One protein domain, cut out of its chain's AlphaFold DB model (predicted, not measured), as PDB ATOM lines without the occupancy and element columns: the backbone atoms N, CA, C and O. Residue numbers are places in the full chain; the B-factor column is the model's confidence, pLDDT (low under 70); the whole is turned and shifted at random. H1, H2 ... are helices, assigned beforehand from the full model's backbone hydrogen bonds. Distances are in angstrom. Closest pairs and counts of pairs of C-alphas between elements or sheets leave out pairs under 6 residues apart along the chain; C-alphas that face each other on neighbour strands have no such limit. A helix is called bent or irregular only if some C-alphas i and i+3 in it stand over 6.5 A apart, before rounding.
ATOM      1  N   LEU A 661      32.373  63.783  29.027       92.50
ATOM      2  CA  LEU A 661      31.782  62.556  29.575       92.50
ATOM      3  C   LEU A 661      30.475  62.145  28.898       92.50
ATOM      4  O   LEU A 661      30.112  60.965  28.913       92.50
ATOM      5  N   MET A 662      29.794  63.090  28.243       91.88
ATOM      6  CA  MET A 662      28.604  62.798  27.449       91.88
ATOM      7  C   MET A 662      28.902  61.794  26.337       91.88
ATOM      8  O   MET A 662      28.119  60.875  26.118       91.88
ATOM      9  N   GLN A 663      30.037  61.952  25.651       89.25
ATOM     10  CA  GLN A 663      30.412  61.095  24.527       89.25
ATOM     11  C   GLN A 663      31.226  59.880  24.970       89.25
ATOM     12  O   GLN A 663      31.055  58.803  24.404       89.25
ATOM     13  N   THR A 664      32.106  60.032  25.965       92.44
ATOM     14  CA  THR A 664      33.029  58.957  26.364       92.44
ATOM     15  C   THR A 664      32.389  57.914  27.270       92.44
ATOM     16  O   THR A 664      32.779  56.750  27.203       92.44
ATOM     17  N   THR A 665      31.418  58.312  28.100       93.94
ATOM     18  CA  THR A 665      30.902  57.468  29.191       93.94
ATOM     19  C   THR A 665      29.383  57.313  29.126       93.94
ATOM     20  O   THR A 665      28.878  56.193  29.065       93.94
ATOM     21  N   ILE A 666      28.639  58.425  29.064       94.31
ATOM     22  CA  ILE A 666      27.169  58.413  29.129       94.31
ATOM     23  C   ILE A 666      26.558  57.798  27.863       94.31
ATOM     24  O   ILE A 666      25.700  56.925  27.972       94.31
ATOM     25  N   ALA A 667      26.994  58.207  26.665       92.69
ATOM     26  CA  ALA A 667      26.426  57.704  25.412       92.69
ATOM     27  C   ALA A 667      26.618  56.181  25.209       92.69
ATOM     28  O   ALA A 667      25.623  55.509  24.924       92.69
ATOM     29  N   PRO A 668      27.818  55.593  25.412       93.81
ATOM     30  CA  PRO A 668      27.991  54.139  25.348       93.81
ATOM     31  C   PRO A 668      27.135  53.387  26.374       93.81
ATOM     32  O   PRO A 668      26.541  52.359  26.047       93.81
ATOM     33  N   ALA A 669      27.025  53.908  27.600       94.50
ATOM     34  CA  ALA A 669      26.215  53.288  28.645       94.50
ATOM     35  C   ALA A 669      24.708  53.357  28.349       94.50
ATOM     36  O   ALA A 669      23.989  52.386  28.586       94.50
ATOM     37  N   ALA A 670      24.232  54.476  27.797       93.94
ATOM     38  CA  ALA A 670      22.849  54.643  27.361       93.94
ATOM     39  C   ALA A 670      22.498  53.676  26.219       93.94
ATOM     40  O   ALA A 670      21.441  53.048  26.253       93.94
ATOM     41  N   ALA A 671      23.400  53.502  25.248       91.44
ATOM     42  CA  ALA A 671      23.220  52.542  24.160       91.44
ATOM     43  C   ALA A 671      23.118  51.099  24.683       91.44
ATOM     44  O   ALA A 671      22.166  50.393  24.348       91.44
ATOM     45  N   GLY A 672      24.033  50.686  25.569       92.94
ATOM     46  CA  GLY A 672      23.991  49.355  26.185       92.94
ATOM     47  C   GLY A 672      22.730  49.122  27.027       92.94
ATOM     48  O   GLY A 672      22.107  48.066  26.934       92.94
ATOM     49  N   ALA A 673      22.293  50.123  27.798       93.31
ATOM     50  CA  ALA A 673      21.047  50.035  28.562       93.31
ATOM     51  C   ALA A 673      19.808  49.939  27.656       93.31
ATOM     52  O   ALA A 673      18.859  49.223  27.978       93.31
ATOM     53  N   ALA A 674      19.800  50.639  26.519       93.12
ATOM     54  CA  ALA A 674      18.705  50.568  25.559       93.12
ATOM     55  C   ALA A 674      18.587  49.168  24.940       93.12
ATOM     56  O   ALA A 674      17.478  48.642  24.836       93.12
ATOM     57  N   GLU A 675      19.714  48.549  24.579       93.50
ATOM     58  CA  GLU A 675      19.764  47.178  24.064       93.50
ATOM     59  C   GLU A 675      19.249  46.163  25.100       93.50
ATOM     60  O   GLU A 675      18.336  45.390  24.798       93.50
ATOM     61  N   GLU A 676      19.726  46.251  26.347       93.31
ATOM     62  CA  GLU A 676      19.279  45.414  27.470       93.31
ATOM     63  C   GLU A 676      17.756  45.511  27.694       93.31
ATOM     64  O   GLU A 676      17.056  44.498  27.829       93.31
ATOM     65  N   HIS A 677      17.205  46.730  27.689       91.44
ATOM     66  CA  HIS A 677      15.763  46.930  27.820       91.44
ATOM     67  C   HIS A 677      14.990  46.377  26.618       91.44
ATOM     68  O   HIS A 677      13.944  45.753  26.809       91.44
ATOM     69  N   ILE A 678      15.485  46.561  25.389       92.19
ATOM     70  CA  ILE A 678      14.854  46.010  24.180       92.19
ATOM     71  C   ILE A 678      14.740  44.484  24.277       92.19
ATOM     72  O   ILE A 678      13.676  43.937  23.973       92.19
ATOM     73  N   GLU A 679      15.801  43.790  24.685       92.75
ATOM     74  CA  GLU A 679      15.773  42.335  24.857       92.75
ATOM     75  C   GLU A 679      14.802  41.920  25.966       92.75
ATOM     76  O   GLU A 679      13.912  41.096  25.737       92.75
ATOM     77  N   THR A 680      14.879  42.580  27.122       90.88
ATOM     78  CA  THR A 680      14.015  42.294  28.275       90.88
ATOM     79  C   THR A 680      12.529  42.448  27.934       90.88
ATOM     80  O   THR A 680      11.716  41.580  28.257       90.88
ATOM     81  N   PHE A 681      12.139  43.521  27.239       89.75
ATOM     82  CA  PHE A 681      10.745  43.725  26.845       89.75
ATOM     83  C   PHE A 681      10.279  42.729  25.773       89.75
ATOM     84  O   PHE A 681       9.133  42.277  25.837       89.75
ATOM     85  N   LYS A 682      11.145  42.328  24.827       91.81
ATOM     86  CA  LYS A 682      10.828  41.255  23.863       91.81
ATOM     87  C   LYS A 682      10.551  39.934  24.577       91.81
ATOM     88  O   LYS A 682       9.566  39.265  24.264       91.81
ATOM     89  N   GLU A 683      11.388  39.573  25.544       89.31
ATOM     90  CA  GLU A 683      11.195  38.360  26.334       89.31
ATOM     91  C   GLU A 683       9.932  38.423  27.195       89.31
ATOM     92  O   GLU A 683       9.167  37.461  27.222       89.31
ATOM     93  N   ASN A 684       9.683  39.548  27.874       86.88
ATOM     94  CA  ASN A 684       8.490  39.731  28.702       86.88
ATOM     95  C   ASN A 684       7.208  39.606  27.872       86.88
ATOM     96  O   ASN A 684       6.272  38.918  28.289       86.88
ATOM     97  N   LYS A 685       7.188  40.191  26.667       88.31
ATOM     98  CA  LYS A 685       6.093  40.028  25.705       88.31
ATOM     99  C   LYS A 685       5.884  38.556  25.341       88.31
ATOM    100  O   LYS A 685       4.783  38.037  25.516       88.31
ATOM    101  N   ALA A 686       6.942  37.862  24.912       89.31
ATOM    102  CA  ALA A 686       6.866  36.453  24.521       89.31
ATOM    103  C   ALA A 686       6.409  35.541  25.677       89.31
ATOM    104  O   ALA A 686       5.625  34.610  25.476       89.31
ATOM    105  N   ARG A 687       6.861  35.817  26.909       86.62
ATOM    106  CA  ARG A 687       6.419  35.106  28.118       86.62
ATOM    107  C   ARG A 687       4.938  35.349  28.406       86.62
ATOM    108  O   ARG A 687       4.212  34.382  28.623       86.62
ATOM    109  N   SER A 688       4.485  36.605  28.367       85.62
ATOM    110  CA  SER A 688       3.076  36.971  28.572       85.62
ATOM    111  C   SER A 688       2.158  36.243  27.584       85.62
ATOM    112  O   SER A 688       1.215  35.565  27.996       85.62
ATOM    113  N   GLU A 689       2.493  36.282  26.291       87.31
ATOM    114  CA  GLU A 689       1.733  35.604  25.233       87.31
ATOM    115  C   GLU A 689       1.680  34.082  25.455       87.31
ATOM    116  O   GLU A 689       0.607  33.473  25.375       87.31
ATOM    117  N   LYS A 690       2.814  33.461  25.808       88.44
ATOM    118  CA  LYS A 690       2.899  32.020  26.089       88.44
ATOM    119  C   LYS A 690       2.050  31.608  27.294       88.44
ATOM    120  O   LYS A 690       1.340  30.601  27.230       88.44
ATOM    121  N   TYR A 691       2.123  32.354  28.395       87.12
ATOM    122  CA  TYR A 691       1.389  32.025  29.616       87.12
ATOM    123  C   TYR A 691      -0.112  32.258  29.464       87.12
ATOM    124  O   TYR A 691      -0.897  31.428  29.920       87.12
ATOM    125  N   VAL A 692      -0.537  33.303  28.753       88.56
ATOM    126  CA  VAL A 692      -1.966  33.518  28.492       88.56
ATOM    127  C   VAL A 692      -2.542  32.520  27.502       88.56
ATOM    128  O   VAL A 692      -3.669  32.068  27.707       88.56
ATOM    129  N   ALA A 693      -1.786  32.089  26.490       89.31
ATOM    130  CA  ALA A 693      -2.212  30.980  25.638       89.31
ATOM    131  C   ALA A 693      -2.477  29.711  26.472       89.31
ATOM    132  O   ALA A 693      -3.544  29.102  26.363       89.31
ATOM    133  N   ARG A 694      -1.561  29.372  27.394       89.00
ATOM    134  CA  ARG A 694      -1.733  28.243  28.321       89.00
ATOM    135  C   ARG A 694      -2.928  28.436  29.258       89.00
ATOM    136  O   ARG A 694      -3.681  27.490  29.479       89.00
ATOM    137  N   LEU A 695      -3.132  29.644  29.776       87.44
ATOM    138  CA  LEU A 695      -4.256  29.960  30.653       87.44
ATOM    139  C   LEU A 695      -5.602  29.792  29.933       87.44
ATOM    140  O   LEU A 695      -6.527  29.190  30.476       87.44
ATOM    141  N   LYS A 696      -5.701  30.258  28.682       88.12
ATOM    142  CA  LYS A 696      -6.885  30.066  27.828       88.12
ATOM    143  C   LYS A 696      -7.184  28.591  27.592       88.12
ATOM    144  O   LYS A 696      -8.349  28.193  27.648       88.12
ATOM    145  N   ASP A 697      -6.153  27.780  27.373       88.06
ATOM    146  CA  ASP A 697      -6.305  26.335  27.206       88.06
ATOM    147  C   ASP A 697      -6.803  25.644  28.483       88.06
ATOM    148  O   ASP A 697      -7.707  24.811  28.402       88.06
ATOM    149  N   LEU A 698      -6.267  25.999  29.658       86.38
ATOM    150  CA  LEU A 698      -6.722  25.458  30.949       86.38
ATOM    151  C   LEU A 698      -8.183  25.834  31.234       86.38
ATOM    152  O   LEU A 698      -8.992  24.958  31.543       86.38
ATOM    153  N   ARG A 699      -8.552  27.101  31.001       86.94
ATOM    154  CA  ARG A 699      -9.941  27.574  31.115       86.94
ATOM    155  C   ARG A 699     -10.881  26.830  30.174       86.94
ATOM    156  O   ARG A 699     -11.977  26.449  30.579       86.94
ATOM    157  N   ARG A 700     -10.474  26.611  28.917       86.56
ATOM    158  CA  ARG A 700     -11.269  25.850  27.940       86.56
ATOM    159  C   ARG A 700     -11.509  24.420  28.429       86.56
ATOM    160  O   ARG A 700     -12.664  24.019  28.531       86.56
ATOM    161  N   ARG A 701     -10.451  23.709  28.832       83.94
ATOM    162  CA  ARG A 701     -10.541  22.333  29.361       83.94
ATOM    163  C   ARG A 701     -11.419  22.244  30.607       83.94
ATOM    164  O   ARG A 701     -12.198  21.306  30.743       83.94
ATOM    165  N   ARG A 702     -11.337  23.230  31.506       84.75
ATOM    166  CA  ARG A 702     -12.196  23.299  32.696       84.75
ATOM    167  C   ARG A 702     -13.675  23.428  32.325       84.75
ATOM    168  O   ARG A 702     -14.509  22.743  32.916       84.75
ATOM    169  N   ARG A 703     -14.011  24.288  31.358       80.38
ATOM    170  CA  ARG A 703     -15.398  24.466  30.895       80.38
ATOM    171  C   ARG A 703     -15.934  23.214  30.207       80.38
ATOM    172  O   ARG A 703     -17.049  22.809  30.511       80.38
ATOM    173  N   GLU A 704     -15.130  22.587  29.352       78.25
ATOM    174  CA  GLU A 704     -15.469  21.318  28.686       78.25
ATOM    175  C   GLU A 704     -15.701  20.186  29.700       78.25
ATOM    176  O   GLU A 704     -16.635  19.404  29.569       78.25
ATOM    177  N   ALA A 705     -14.912  20.131  30.772       68.31
ATOM    178  CA  ALA A 705     -15.128  19.157  31.834       68.31
ATOM    179  C   ALA A 705     -16.347  19.456  32.714       68.31
ATOM    180  O   ALA A 705     -17.006  18.538  33.197       68.31
ATOM    181  N   SER A 706     -16.667  20.736  32.910       63.31
ATOM    182  CA  SER A 706     -17.851  21.150  33.667       63.31
ATOM    183  C   SER A 706     -19.151  20.865  32.901       63.31
ATOM    184  O   SER A 706     -20.185  20.663  33.530       63.31
ATOM    185  N   SER A 707     -19.114  20.802  31.561       61.75
ATOM    186  CA  SER A 707     -20.282  20.479  30.729       61.75
ATOM    187  C   SER A 707     -20.546  18.977  30.562       61.75
ATOM    188  O   SER A 707     -21.672  18.605  30.238       61.75
ATOM    189  N   THR A 796      -3.321  23.583  41.258       78.12
ATOM    190  CA  THR A 796      -3.300  25.047  41.382       78.12
ATOM    191  C   THR A 796      -2.704  25.747  40.162       78.12
ATOM    192  O   THR A 796      -2.605  26.972  40.188       78.12
ATOM    193  N   GLU A 797      -2.339  25.011  39.098       85.81
ATOM    194  CA  GLU A 797      -1.620  25.534  37.923       85.81
ATOM    195  C   GLU A 797      -2.301  26.780  37.359       85.81
ATOM    196  O   GLU A 797      -1.636  27.782  37.120       85.81
ATOM    197  N   GLU A 798      -3.624  26.752  37.185       84.31
ATOM    198  CA  GLU A 798      -4.345  27.868  36.572       84.31
ATOM    199  C   GLU A 798      -4.325  29.135  37.441       84.31
ATOM    200  O   GLU A 798      -4.098  30.228  36.928       84.31
ATOM    201  N   ARG A 799      -4.479  28.983  38.763       84.75
ATOM    202  CA  ARG A 799      -4.385  30.089  39.729       84.75
ATOM    203  C   ARG A 799      -2.972  30.664  39.758       84.75
ATOM    204  O   ARG A 799      -2.799  31.875  39.654       84.75
ATOM    205  N   ASP A 800      -1.972  29.796  39.896       81.69
ATOM    206  CA  ASP A 800      -0.565  30.188  39.983       81.69
ATOM    207  C   ASP A 800      -0.117  30.889  38.688       81.69
ATOM    208  O   ASP A 800       0.604  31.886  38.731       81.69
ATOM    209  N   LEU A 801      -0.603  30.418  37.535       85.81
ATOM    210  CA  LEU A 801      -0.343  31.013  36.227       85.81
ATOM    211  C   LEU A 801      -1.034  32.369  36.053       85.81
ATOM    212  O   LEU A 801      -0.388  33.308  35.595       85.81
ATOM    213  N   ALA A 802      -2.306  32.500  36.441       85.12
ATOM    214  CA  ALA A 802      -3.025  33.774  36.394       85.12
ATOM    215  C   ALA A 802      -2.334  34.838  37.265       85.12
ATOM    216  O   ALA A 802      -2.079  35.952  36.809       85.12
ATOM    217  N   MET A 803      -1.940  34.469  38.485       84.06
ATOM    218  CA  MET A 803      -1.188  35.341  39.391       84.06
ATOM    219  C   MET A 803       0.178  35.728  38.818       84.06
ATOM    220  O   MET A 803       0.591  36.884  38.917       84.06
ATOM    221  N   HIS A 804       0.871  34.785  38.176       85.06
ATOM    222  CA  HIS A 804       2.151  35.071  37.543       85.06
ATOM    223  C   HIS A 804       2.014  36.040  36.364       85.06
ATOM    224  O   HIS A 804       2.800  36.979  36.265       85.06
ATOM    225  N   VAL A 805       1.000  35.867  35.509       85.44
ATOM    226  CA  VAL A 805       0.717  36.791  34.398       85.44
ATOM    227  C   VAL A 805       0.500  38.213  34.912       85.44
ATOM    228  O   VAL A 805       1.085  39.137  34.360       85.44
ATOM    229  N   LEU A 806      -0.254  38.386  36.004       83.00
ATOM    230  CA  LEU A 806      -0.455  39.703  36.625       83.00
ATOM    231  C   LEU A 806       0.846  40.305  37.177       83.00
ATOM    232  O   LEU A 806       1.023  41.519  37.149       83.00
ATOM    233  N   SER A 807       1.772  39.469  37.654       81.75
ATOM    234  CA  SER A 807       3.082  39.917  38.142       81.75
ATOM    235  C   SER A 807       4.088  40.267  37.035       81.75
ATOM    236  O   SER A 807       5.128  40.843  37.337       81.75
ATOM    237  N   LEU A 808       3.813  39.918  35.768       81.38
ATOM    238  CA  LEU A 808       4.678  40.258  34.626       81.38
ATOM    239  C   LEU A 808       4.492  41.704  34.137       81.38
ATOM    240  O   LEU A 808       5.159  42.108  33.182       81.38
ATOM    241  N   ALA A 809       3.608  42.477  34.773       78.19
ATOM    242  CA  ALA A 809       3.430  43.895  34.504       78.19
ATOM    243  C   ALA A 809       4.775  44.640  34.593       78.19
ATOM    244  O   ALA A 809       5.468  44.528  35.612       78.19
ATOM    245  N   PRO A 810       5.159  45.431  33.574       79.56
ATOM    246  CA  PRO A 810       6.293  46.331  33.708       79.56
ATOM    247  C   PRO A 810       6.083  47.286  34.888       79.56
ATOM    248  O   PRO A 810       5.036  47.923  35.004       79.56
ATOM    249  N   MET A 811       7.081  47.397  35.764       80.50
ATOM    250  CA  MET A 811       7.009  48.296  36.917       80.50
ATOM    251  C   MET A 811       6.996  49.754  36.448       80.50
ATOM    252  O   MET A 811       7.774  50.129  35.570       80.50
ATOM    253  N   ALA A 812       6.168  50.594  37.079       79.25
ATOM    254  CA  ALA A 812       6.067  52.019  36.744       79.25
ATOM    255  C   ALA A 812       7.439  52.719  36.754       79.25
ATOM    256  O   ALA A 812       7.777  53.418  35.804       79.25
ATOM    257  N   LYS A 813       8.271  52.427  37.763       82.25
ATOM    258  CA  LYS A 813       9.639  52.951  37.876       82.25
ATOM    259  C   LYS A 813      10.508  52.609  36.657       82.25
ATOM    260  O   LYS A 813      11.195  53.471  36.131       82.25
ATOM    261  N   THR A 814      10.437  51.374  36.159       85.69
ATOM    262  CA  THR A 814      11.194  50.953  34.970       85.69
ATOM    263  C   THR A 814      10.734  51.696  33.718       85.69
ATOM    264  O   THR A 814      11.542  52.020  32.854       85.69
ATOM    265  N   LEU A 815       9.439  51.994  33.600       84.88
ATOM    266  CA  LEU A 815       8.918  52.770  32.473       84.88
ATOM    267  C   LEU A 815       9.294  54.257  32.565       84.88
ATOM    268  O   LEU A 815       9.544  54.876  31.530       84.88
ATOM    269  N   GLU A 816       9.400  54.816  33.773       85.56
ATOM    270  CA  GLU A 816       9.976  56.148  33.994       85.56
ATOM    271  C   GLU A 816      11.454  56.192  33.583       85.56
ATOM    272  O   GLU A 816      11.824  57.056  32.789       85.56
ATOM    273  N   GLU A 817      12.261  55.225  34.034       87.62
ATOM    274  CA  GLU A 817      13.681  55.068  33.669       87.62
ATOM    275  C   GLU A 817      13.867  54.972  32.143       87.62
ATOM    276  O   GLU A 817      14.719  55.652  31.566       87.62
ATOM    277  N   VAL A 818      13.027  54.182  31.461       89.25
ATOM    278  CA  VAL A 818      13.004  54.100  29.990       89.25
ATOM    279  C   VAL A 818      12.628  55.445  29.375       89.25
ATOM    280  O   VAL A 818      13.229  55.848  28.386       89.25
ATOM    281  N   GLY A 819      11.663  56.165  29.948       88.56
ATOM    282  CA  GLY A 819      11.290  57.504  29.499       88.56
ATOM    283  C   GLY A 819      12.460  58.491  29.533       88.56
ATOM    284  O   GLY A 819      12.679  59.204  28.555       88.56
ATOM    285  N   GLU A 820      13.242  58.496  30.616       90.56
ATOM    286  CA  GLU A 820      14.461  59.312  30.715       90.56
ATOM    287  C   GLU A 820      15.524  58.887  29.696       90.56
ATOM    288  O   GLU A 820      16.165  59.731  29.069       90.56
ATOM    289  N   LEU A 821      15.682  57.578  29.486       92.38
ATOM    290  CA  LEU A 821      16.620  57.046  28.503       92.38
ATOM    291  C   LEU A 821      16.238  57.447  27.071       92.38
ATOM    292  O   LEU A 821      17.110  57.794  26.279       92.38
ATOM    293  N   LEU A 822      14.946  57.448  26.730       91.56
ATOM    294  CA  LEU A 822      14.461  57.905  25.424       91.56
ATOM    295  C   LEU A 822      14.798  59.380  25.183       91.56
ATOM    296  O   LEU A 822      15.258  59.727  24.096       91.56
ATOM    297  N   GLU A 823      14.596  60.236  26.189       90.44
ATOM    298  CA  GLU A 823      14.974  61.655  26.127       90.44
ATOM    299  C   GLU A 823      16.475  61.810  25.860       90.44
ATOM    300  O   GLU A 823      16.872  62.567  24.971       90.44
ATOM    301  N   LEU A 824      17.301  61.039  26.574       92.00
ATOM    302  CA  LEU A 824      18.750  61.044  26.404       92.00
ATOM    303  C   LEU A 824      19.179  60.559  25.010       92.00
ATOM    304  O   LEU A 824      20.012  61.195  24.370       92.00
ATOM    305  N   LEU A 825      18.600  59.470  24.503       91.56
ATOM    306  CA  LEU A 825      18.911  58.951  23.166       91.56
ATOM    307  C   LEU A 825      18.565  59.966  22.071       91.56
ATOM    308  O   LEU A 825      19.349  60.160  21.144       91.56
ATOM    309  N   VAL A 826      17.424  60.653  22.191       91.62
ATOM    310  CA  VAL A 826      17.042  61.724  21.258       91.62
ATOM    311  C   VAL A 826      18.018  62.896  21.347       91.62
ATOM    312  O   VAL A 826      18.458  63.390  20.309       91.62
ATOM    313  N   LEU A 827      18.409  63.302  22.561       89.75
ATOM    314  CA  LEU A 827      19.405  64.357  22.775       89.75
ATOM    315  C   LEU A 827      20.756  64.018  22.123       89.75
ATOM    316  O   LEU A 827      21.406  64.898  21.563       89.75
ATOM    317  N   LEU A 828      21.156  62.746  22.157       89.75
ATOM    318  CA  LEU A 828      22.387  62.246  21.541       89.75
ATOM    319  C   LEU A 828      22.269  62.018  20.017       89.75
ATOM    320  O   LEU A 828      23.244  61.621  19.386       89.75
ATOM    321  N   GLY A 829      21.101  62.262  19.410       89.69
ATOM    322  CA  GLY A 829      20.861  62.065  17.974       89.69
ATOM    323  C   GLY A 829      20.512  60.626  17.562       89.69
ATOM    324  O   GLY A 829      20.369  60.346  16.372       89.69
ATOM    325  N   HIS A 830      20.310  59.718  18.521       89.56
ATOM    326  CA  HIS A 830      19.949  58.310  18.317       89.56
ATOM    327  C   HIS A 830      18.426  58.094  18.299       89.56
ATOM    328  O   HIS A 830      17.870  57.236  18.987       89.56
ATOM    329  N   GLU A 831      17.712  58.877  17.486       88.88
ATOM    330  CA  GLU A 831      16.244  58.836  17.436       88.88
ATOM    331  C   GLU A 831      15.700  57.466  16.976       88.88
ATOM    332  O   GLU A 831      14.645  57.021  17.428       88.88
ATOM    333  N   GLY A 832      16.421  56.768  16.093       88.38
ATOM    334  CA  GLY A 832      16.033  55.436  15.610       88.38
ATOM    335  C   GLY A 832      16.010  54.375  16.714       88.38
ATOM    336  O   GLY A 832      15.066  53.578  16.791       88.38
ATOM    337  N   ASP A 833      17.003  54.410  17.602       87.88
ATOM    338  CA  ASP A 833      17.114  53.494  18.740       87.88
ATOM    339  C   ASP A 833      16.033  53.811  19.778       87.88
ATOM    340  O   ASP A 833      15.326  52.909  20.235       87.88
ATOM    341  N   ALA A 834      15.792  55.103  20.036       90.00
ATOM    342  CA  ALA A 834      14.705  55.563  20.896       90.00
ATOM    343  C   ALA A 834      13.325  55.092  20.390       90.00
ATOM    344  O   ALA A 834      12.543  54.510  21.146       90.00
ATOM    345  N   ARG A 835      13.026  55.252  19.093       89.56
ATOM    346  CA  ARG A 835      11.768  54.750  18.501       89.56
ATOM    347  C   ARG A 835      11.638  53.233  18.631       89.56
ATOM    348  O   ARG A 835      10.540  52.723  18.861       89.56
ATOM    349  N   THR A 836      12.739  52.500  18.476       91.12
ATOM    350  CA  THR A 836      12.741  51.037  18.596       91.12
ATOM    351  C   THR A 836      12.441  50.601  20.025       91.12
ATOM    352  O   THR A 836      11.548  49.774  20.222       91.12
ATOM    353  N   LEU A 837      13.114  51.195  21.014       91.44
ATOM    354  CA  LEU A 837      12.878  50.926  22.431       91.44
ATOM    355  C   LEU A 837      11.439  51.268  22.837       91.44
ATOM    356  O   LEU A 837      10.755  50.421  23.412       91.44
ATOM    357  N   GLN A 838      10.933  52.450  22.468       90.44
ATOM    358  CA  GLN A 838       9.558  52.845  22.790       90.44
ATOM    359  C   GLN A 838       8.531  51.891  22.172       90.44
ATOM    360  O   GLN A 838       7.552  51.526  22.825       90.44
ATOM    361  N   ARG A 839       8.747  51.461  20.921       89.88
ATOM    362  CA  ARG A 839       7.868  50.498  20.250       89.88
ATOM    363  C   ARG A 839       7.838  49.167  20.991       89.88
ATOM    364  O   ARG A 839       6.754  48.676  21.278       89.88
ATOM    365  N   VAL A 840       8.999  48.593  21.308       90.19
ATOM    366  CA  VAL A 840       9.083  47.286  21.980       90.19
ATOM    367  C   VAL A 840       8.491  47.353  23.392       90.19
ATOM    368  O   VAL A 840       7.728  46.466  23.766       90.19
ATOM    369  N   ALA A 841       8.766  48.423  24.144       88.38
ATOM    370  CA  ALA A 841       8.163  48.643  25.457       88.38
ATOM    371  C   ALA A 841       6.633  48.784  25.364       88.38
ATOM    372  O   ALA A 841       5.913  48.144  26.127       88.38
ATOM    373  N   SER A 842       6.126  49.552  24.391       87.62
ATOM    374  CA  SER A 842       4.679  49.702  24.162       87.62
ATOM    375  C   SER A 842       4.024  48.376  23.776       87.62
ATOM    376  O   SER A 842       2.992  48.028  24.331       87.62
ATOM    377  N   GLU A 843       4.638  47.598  22.880       87.75
ATOM    378  CA  GLU A 843       4.134  46.276  22.493       87.75
ATOM    379  C   GLU A 843       4.083  45.300  23.681       87.75
ATOM    380  O   GLU A 843       3.174  44.475  23.752       87.75
ATOM    381  N   ALA A 844       5.045  45.372  24.607       86.12
ATOM    382  CA  ALA A 844       5.059  44.543  25.810       86.12
ATOM    383  C   ALA A 844       3.983  44.968  26.825       86.12
ATOM    384  O   ALA A 844       3.323  44.102  27.400       86.12
ATOM    385  N   VAL A 845       3.777  46.278  27.017       86.25
ATOM    386  CA  VAL A 845       2.694  46.825  27.856       86.25
ATOM    387  C   VAL A 845       1.328  46.450  27.276       86.25
ATOM    388  O   VAL A 845       0.520  45.862  27.987       86.25
ATOM    389  N   ASP A 846       1.108  46.673  25.977       85.19
ATOM    390  CA  ASP A 846      -0.139  46.318  25.285       85.19
ATOM    391  C   ASP A 846      -0.435  44.809  25.402       85.19
ATOM    392  O   ASP A 846      -1.570  44.403  25.664       85.19
ATOM    393  N   ALA A 847       0.588  43.958  25.237       84.62
ATOM    394  CA  ALA A 847       0.453  42.512  25.398       84.62
ATOM    395  C   ALA A 847       0.112  42.122  26.843       84.62
ATOM    396  O   ALA A 847      -0.716  41.240  27.061       84.62
ATOM    397  N   HIS A 848       0.722  42.770  27.837       84.94
ATOM    398  CA  HIS A 848       0.385  42.552  29.239       84.94
ATOM    399  C   HIS A 848      -1.045  43.006  29.567       84.94
ATOM    400  O   HIS A 848      -1.778  42.258  30.207       84.94
ATOM    401  N   ASP A 849      -1.475  44.179  29.104       83.12
ATOM    402  CA  ASP A 849      -2.821  44.697  29.369       83.12
ATOM    403  C   ASP A 849      -3.907  43.810  28.750       83.12
ATOM    404  O   ASP A 849      -4.926  43.535  29.390       83.12
ATOM    405  N   ALA A 850      -3.663  43.271  27.552       84.44
ATOM    406  CA  ALA A 850      -4.526  42.253  26.960       84.44
ATOM    407  C   ALA A 850      -4.546  40.963  27.803       84.44
ATOM    408  O   ALA A 850      -5.613  40.426  28.107       84.44
ATOM    409  N   SER A 851      -3.371  40.489  28.224       85.62
ATOM    410  CA  SER A 851      -3.197  39.292  29.053       85.62
ATOM    411  C   SER A 851      -3.833  39.402  30.444       85.62
ATOM    412  O   SER A 851      -4.341  38.417  30.986       85.62
ATOM    413  N   LYS A 852      -3.841  40.606  31.020       85.44
ATOM    414  CA  LYS A 852      -4.404  40.916  32.336       85.44
ATOM    415  C   LYS A 852      -5.898  40.619  32.399       85.44
ATOM    416  O   LYS A 852      -6.350  40.051  33.390       85.44
ATOM    417  N   ILE A 853      -6.645  40.948  31.343       86.12
ATOM    418  CA  ILE A 853      -8.089  40.683  31.265       86.12
ATOM    419  C   ILE A 853      -8.350  39.177  31.397       86.12
ATOM    420  O   ILE A 853      -9.189  38.744  32.189       86.12
ATOM    421  N   ASP A 854      -7.594  38.360  30.663       85.56
ATOM    422  CA  ASP A 854      -7.727  36.904  30.694       85.56
ATOM    423  C   ASP A 854      -7.337  36.297  32.050       85.56
ATOM    424  O   ASP A 854      -7.997  35.358  32.509       85.56
ATOM    425  N   ALA A 855      -6.297  36.842  32.691       86.69
ATOM    426  CA  ALA A 855      -5.840  36.443  34.020       86.69
ATOM    427  C   ALA A 855      -6.852  36.785  35.121       86.69
ATOM    428  O   ALA A 855      -7.205  35.912  35.913       86.69
ATOM    429  N   GLN A 856      -7.375  38.014  35.128       87.69
ATOM    430  CA  GLN A 856      -8.413  38.443  36.070       87.69
ATOM    431  C   GLN A 856      -9.677  37.601  35.914       87.69
ATOM    432  O   GLN A 856     -10.172  37.056  36.892       87.69
ATOM    433  N   THR A 857     -10.124  37.374  34.676       87.06
ATOM    434  CA  THR A 857     -11.329  36.567  34.449       87.06
ATOM    435  C   THR A 857     -11.153  35.119  34.941       87.06
ATOM    436  O   THR A 857     -12.087  34.536  35.480       87.06
ATOM    437  N   SER A 858      -9.965  34.517  34.775       85.19
ATOM    438  CA  SER A 858      -9.663  33.174  35.315       85.19
ATOM    439  C   SER A 858      -9.732  33.141  36.842       85.19
ATOM    440  O   SER A 858     -10.276  32.201  37.427       85.19
ATOM    441  N   LEU A 859      -9.182  34.175  37.481       85.88
ATOM    442  CA  LEU A 859      -9.139  34.313  38.930       85.88
ATOM    443  C   LEU A 859     -10.544  34.510  39.506       85.88
ATOM    444  O   LEU A 859     -10.894  33.835  40.468       85.88
ATOM    445  N   ASP A 860     -11.367  35.344  38.871       85.56
ATOM    446  CA  ASP A 860     -12.767  35.569  39.246       85.56
ATOM    447  C   ASP A 860     -13.601  34.285  39.120       85.56
ATOM    448  O   ASP A 860     -14.336  33.923  40.041       85.56
ATOM    449  N   GLU A 861     -13.434  33.543  38.016       85.06
ATOM    450  CA  GLU A 861     -14.063  32.228  37.819       85.06
ATOM    451  C   GLU A 861     -13.643  31.234  38.922       85.06
ATOM    452  O   GLU A 861     -14.470  30.473  39.422       85.06
ATOM    453  N   LEU A 862     -12.369  31.234  39.324       83.94
ATOM    454  CA  LEU A 862     -11.859  30.384  40.404       83.94
ATOM    455  C   LEU A 862     -12.366  30.798  41.789       83.94
ATOM    456  O   LEU A 862     -12.710  29.930  42.591       83.94
ATOM    457  N   MET A 863     -12.427  32.100  42.068       83.00
ATOM    458  CA  MET A 863     -12.941  32.638  43.328       83.00
ATOM    459  C   MET A 863     -14.423  32.315  43.505       83.00
ATOM    460  O   MET A 863     -14.834  31.956  44.608       83.00
ATOM    461  N   ALA A 864     -15.217  32.375  42.431       82.38
ATOM    462  CA  ALA A 864     -16.613  31.947  42.459       82.38
ATOM    463  C   ALA A 864     -16.738  30.464  42.856       82.38
ATOM    464  O   ALA A 864     -17.490  30.134  43.770       82.38
ATOM    465  N   ILE A 865     -15.923  29.586  42.259       80.56
ATOM    466  CA  ILE A 865     -15.908  28.148  42.581       80.56
ATOM    467  C   ILE A 865     -15.465  27.891  44.031       80.56
ATOM    468  O   ILE A 865     -16.037  27.039  44.709       80.56
ATOM    469  N   ALA A 866     -14.442  28.600  44.515       79.56
ATOM    470  CA  ALA A 866     -13.956  28.465  45.889       79.56
ATOM    471  C   ALA A 866     -15.010  28.926  46.910       79.56
ATOM    472  O   ALA A 866     -15.202  28.279  47.941       79.56
ATOM    473  N   LYS A 867     -15.744  30.003  46.593       79.75
ATOM    474  CA  LYS A 867     -16.842  30.523  47.415       79.75
ATOM    475  C   LYS A 867     -17.995  29.527  47.525       79.75
ATOM    476  O   LYS A 867     -18.483  29.304  48.631       79.75
ATOM    477  N   ASP A 868     -18.368  28.877  46.424       77.31
ATOM    478  CA  ASP A 868     -19.408  27.838  46.419       77.31
ATOM    479  C   ASP A 868     -19.013  26.599  47.246       77.31
ATOM    480  O   ASP A 868     -19.876  25.889  47.760       77.31
ATOM    481  N   LYS A 869     -17.708  26.350  47.419       73.75
ATOM    482  CA  LYS A 869     -17.159  25.250  48.231       73.75
ATOM    483  C   LYS A 869     -16.854  25.621  49.687       73.75
ATOM    484  O   LYS A 869     -16.442  24.750  50.450       73.75
ATOM    485  N   GLY A 870     -17.040  26.882  50.086       66.75
ATOM    486  CA  GLY A 870     -16.715  27.362  51.436       66.75
ATOM    487  C   GLY A 870     -15.211  27.441  51.742       66.75
ATOM    488  O   GLY A 870     -14.820  27.399  52.908       66.75
ATOM    489  N   GLU A 871     -14.353  27.537  50.721       75.44
ATOM    490  CA  GLU A 871     -12.895  27.634  50.877       75.44
ATOM    491  C   GLU A 871     -12.439  29.081  51.173       75.44
ATOM    492  O   GLU A 871     -13.090  30.056  50.789       75.44
ATOM    493  N   LYS A 872     -11.293  29.249  51.856       67.38
ATOM    494  CA  LYS A 872     -10.724  30.577  52.169       67.38
ATOM    495  C   LYS A 872     -10.205  31.275  50.903       67.38
ATOM    496  O   LYS A 872      -9.433  30.692  50.144       67.38
ATOM    497  N   LEU A 873     -10.567  32.548  50.722       70.88
ATOM    498  CA  LEU A 873     -10.260  33.338  49.517       70.88
ATOM    499  C   LEU A 873      -8.893  34.051  49.545       70.88
ATOM    500  O   LEU A 873      -8.455  34.551  48.511       70.88
ATOM    501  N   ASP A 874      -8.179  34.042  50.675       66.44
ATOM    502  CA  ASP A 874      -6.882  34.728  50.855       66.44
ATOM    503  C   ASP A 874      -5.804  34.271  49.850       66.44
ATOM    504  O   ASP A 874      -4.832  34.972  49.583       66.44
ATOM    505  N   ALA A 875      -5.966  33.082  49.264       63.78
ATOM    506  CA  ALA A 875      -5.051  32.531  48.269       63.78
ATOM    507  C   ALA A 875      -5.221  33.128  46.855       63.78
ATOM    508  O   ALA A 875      -4.423  32.804  45.970       63.78
ATOM    509  N   PHE A 876      -6.249  33.949  46.621       64.38
ATOM    510  CA  PHE A 876      -6.604  34.498  45.306       64.38
ATOM    511  C   PHE A 876      -6.372  36.009  45.194       64.38
ATOM    512  O   PHE A 876      -6.645  36.578  44.148       64.38
ATOM    513  N   THR A 877      -5.861  36.675  46.229       61.50
ATOM    514  CA  THR A 877      -5.577  38.114  46.172       61.50
ATOM    515  C   THR A 877      -4.227  38.376  45.496       61.50
ATOM    516  O   THR A 877      -3.205  37.924  46.027       61.50
ATOM    517  N   PRO A 878      -4.178  39.116  44.369       58.22
ATOM    518  CA  PRO A 878      -2.927  39.608  43.799       58.22
ATOM    519  C   PRO A 878      -2.158  40.422  44.839       58.22
ATOM    520  O   PRO A 878      -2.737  41.259  45.524       58.22
ATOM    521  N   THR A 879      -0.847  40.214  44.957       51.97
ATOM    522  CA  THR A 879       0.013  41.226  45.581       51.97
ATOM    523  C   THR A 879       0.010  42.437  44.657       51.97
ATOM    524  O   THR A 879       0.391  42.272  43.498       51.97
ATOM    525  N   ASP A 880      -0.442  43.597  45.139       41.91
ATOM    526  CA  ASP A 880      -0.569  44.846  44.375       41.91
ATOM    527  C   ASP A 880       0.717  45.184  43.596       41.91
ATOM    528  O   ASP A 880       1.630  45.843  44.092       41.91
ATOM    529  N   ALA A 881       0.798  44.733  42.345       43.97
ATOM    530  CA  ALA A 881       1.741  45.244  41.368       43.97
ATOM    531  C   ALA A 881       1.054  46.453  40.735       43.97
ATOM    532  O   ALA A 881       0.106  46.299  39.964       43.97
ATOM    533  N   GLY A 882       1.466  47.653  41.152       40.59
ATOM    534  CA  GLY A 882       0.867  48.919  40.742       40.59
ATOM    535  C   GLY A 882       0.695  49.005  39.227       40.59
ATOM    536  O   GLY A 882       1.649  49.252  38.495       40.59
ATOM    537  N   ALA A 883      -0.539  48.811  38.760       39.91
ATOM    538  CA  ALA A 883      -0.914  49.004  37.370       39.91
ATOM    539  C   ALA A 883      -1.077  50.506  37.112       39.91
ATOM    540  O   ALA A 883      -2.189  51.027  37.056       39.91
ATOM    541  N   GLY A 884       0.045  51.215  37.009       39.94
ATOM    542  CA  GLY A 884       0.060  52.561  36.457       39.94
ATOM    543  C   GLY A 884      -0.149  52.466  34.951       39.94
ATOM    544  O   GLY A 884       0.685  51.894  34.254       39.94
ATOM    545  N   GLY A 885      -1.257  53.003  34.438       40.25
ATOM    546  CA  GLY A 885      -1.381  53.244  33.004       40.25
ATOM    547  C   GLY A 885      -0.261  54.191  32.582       40.25
ATOM    548  O   GLY A 885      -0.180  55.309  33.086       40.25
TER     549      GLY A 885
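What this domain is: This is residues 661 to 707 and 796 to 885 of the 907 residues of the protein "Hypothetical protein" of Ostreococcus mediterraneus (UniProt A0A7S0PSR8). Two long helices, H1 and H4, run side by side the same way and make the length of a rod, and two shorter helices, H2 and H3, run back along them one after the other, H2 beside the later part of H1 and H3 beside its earlier part. After H4 the backbone folds back through the four-residue H5 into a tail without a named element, residues 877 to 885. The printed part has 137 residues with five named helices, H1 to H5 in chain order, and no named strand; the class is all helix. The whole is loose, with a radius of gyration of the C-alphas of 19.3 A, and spans 64 by 26 by 19 A.

How they stand to each other: The longest helix, H1, residues 661 to 707, touches H4, residues 831 to 868, at a shallow tilt of 29 degrees, the same way; their closest C-alphas, of Lys 685 and Ala 844, are 4.6 A apart. H4 is the hub, touching four helices. H2, residues 797 to 807, touches H4 at a steep tilt of 39 degrees, opposite ways, closest at the C-alphas of Ala 802 and Ala 855, 4.5 A. Residues 688 to 699 alone of H1 touch H2, closest at the C-alphas of Leu 695 and Glu 798, 6.3 A. H3, residues 812 to 827, forms a helical hairpin with H4 at a shallow tilt of 12 degrees, and the C-alphas of Leu 822 and Ala 834 come closest at 5.1 A. H3 touches H1 at a steep tilt of 40 degrees, opposite ways, closest at the C-alphas of Ala 670 and Leu 821, 6.8 A. H1, H2, H3 and H4 form a bundle, a group of helices packed together, although H2 and H3 are apart. H5, residues 873 to 876, touches residues 859 to 867 alone of H4, closest at the C-alphas of Met 863 and Leu 873, 6.8 A. Every O i to N i+4 pair is within hydrogen-bond range in H2 and H3, against 40 of 43 in H1 and 32 of 34 in H4; H5 is too short for such a pair.

Where its parts are: H1 runs 67.0 A from C-alpha 661 at (31.782, 62.556, 29.575) to C-alpha 707 at (-20.282, 20.479, 30.729). It is irregular, but only just: C-alphas 664 and 667 are 6.8 A apart. H4 is 55.4 A long and ends with C-alpha 868 at (-19.408, 27.838, 46.419). H3 is 22.9 A long, H2 15.1 A and H5 5.7 A.

The domain as a whole: The two C-alphas farthest apart are those of Leu 661 and Ser 707, 67.0 A. Residues 708 to 795 are not printed, and C-alphas 707 and 796 across the cut are 20.6 A apart. The links H2 to H3, H3 to H4 and H4 to H5 are tight. The mean pLDDT of the printed part is 83.0; it is under 70 at residues 705 to 707, 870, 872 and 874 to 885.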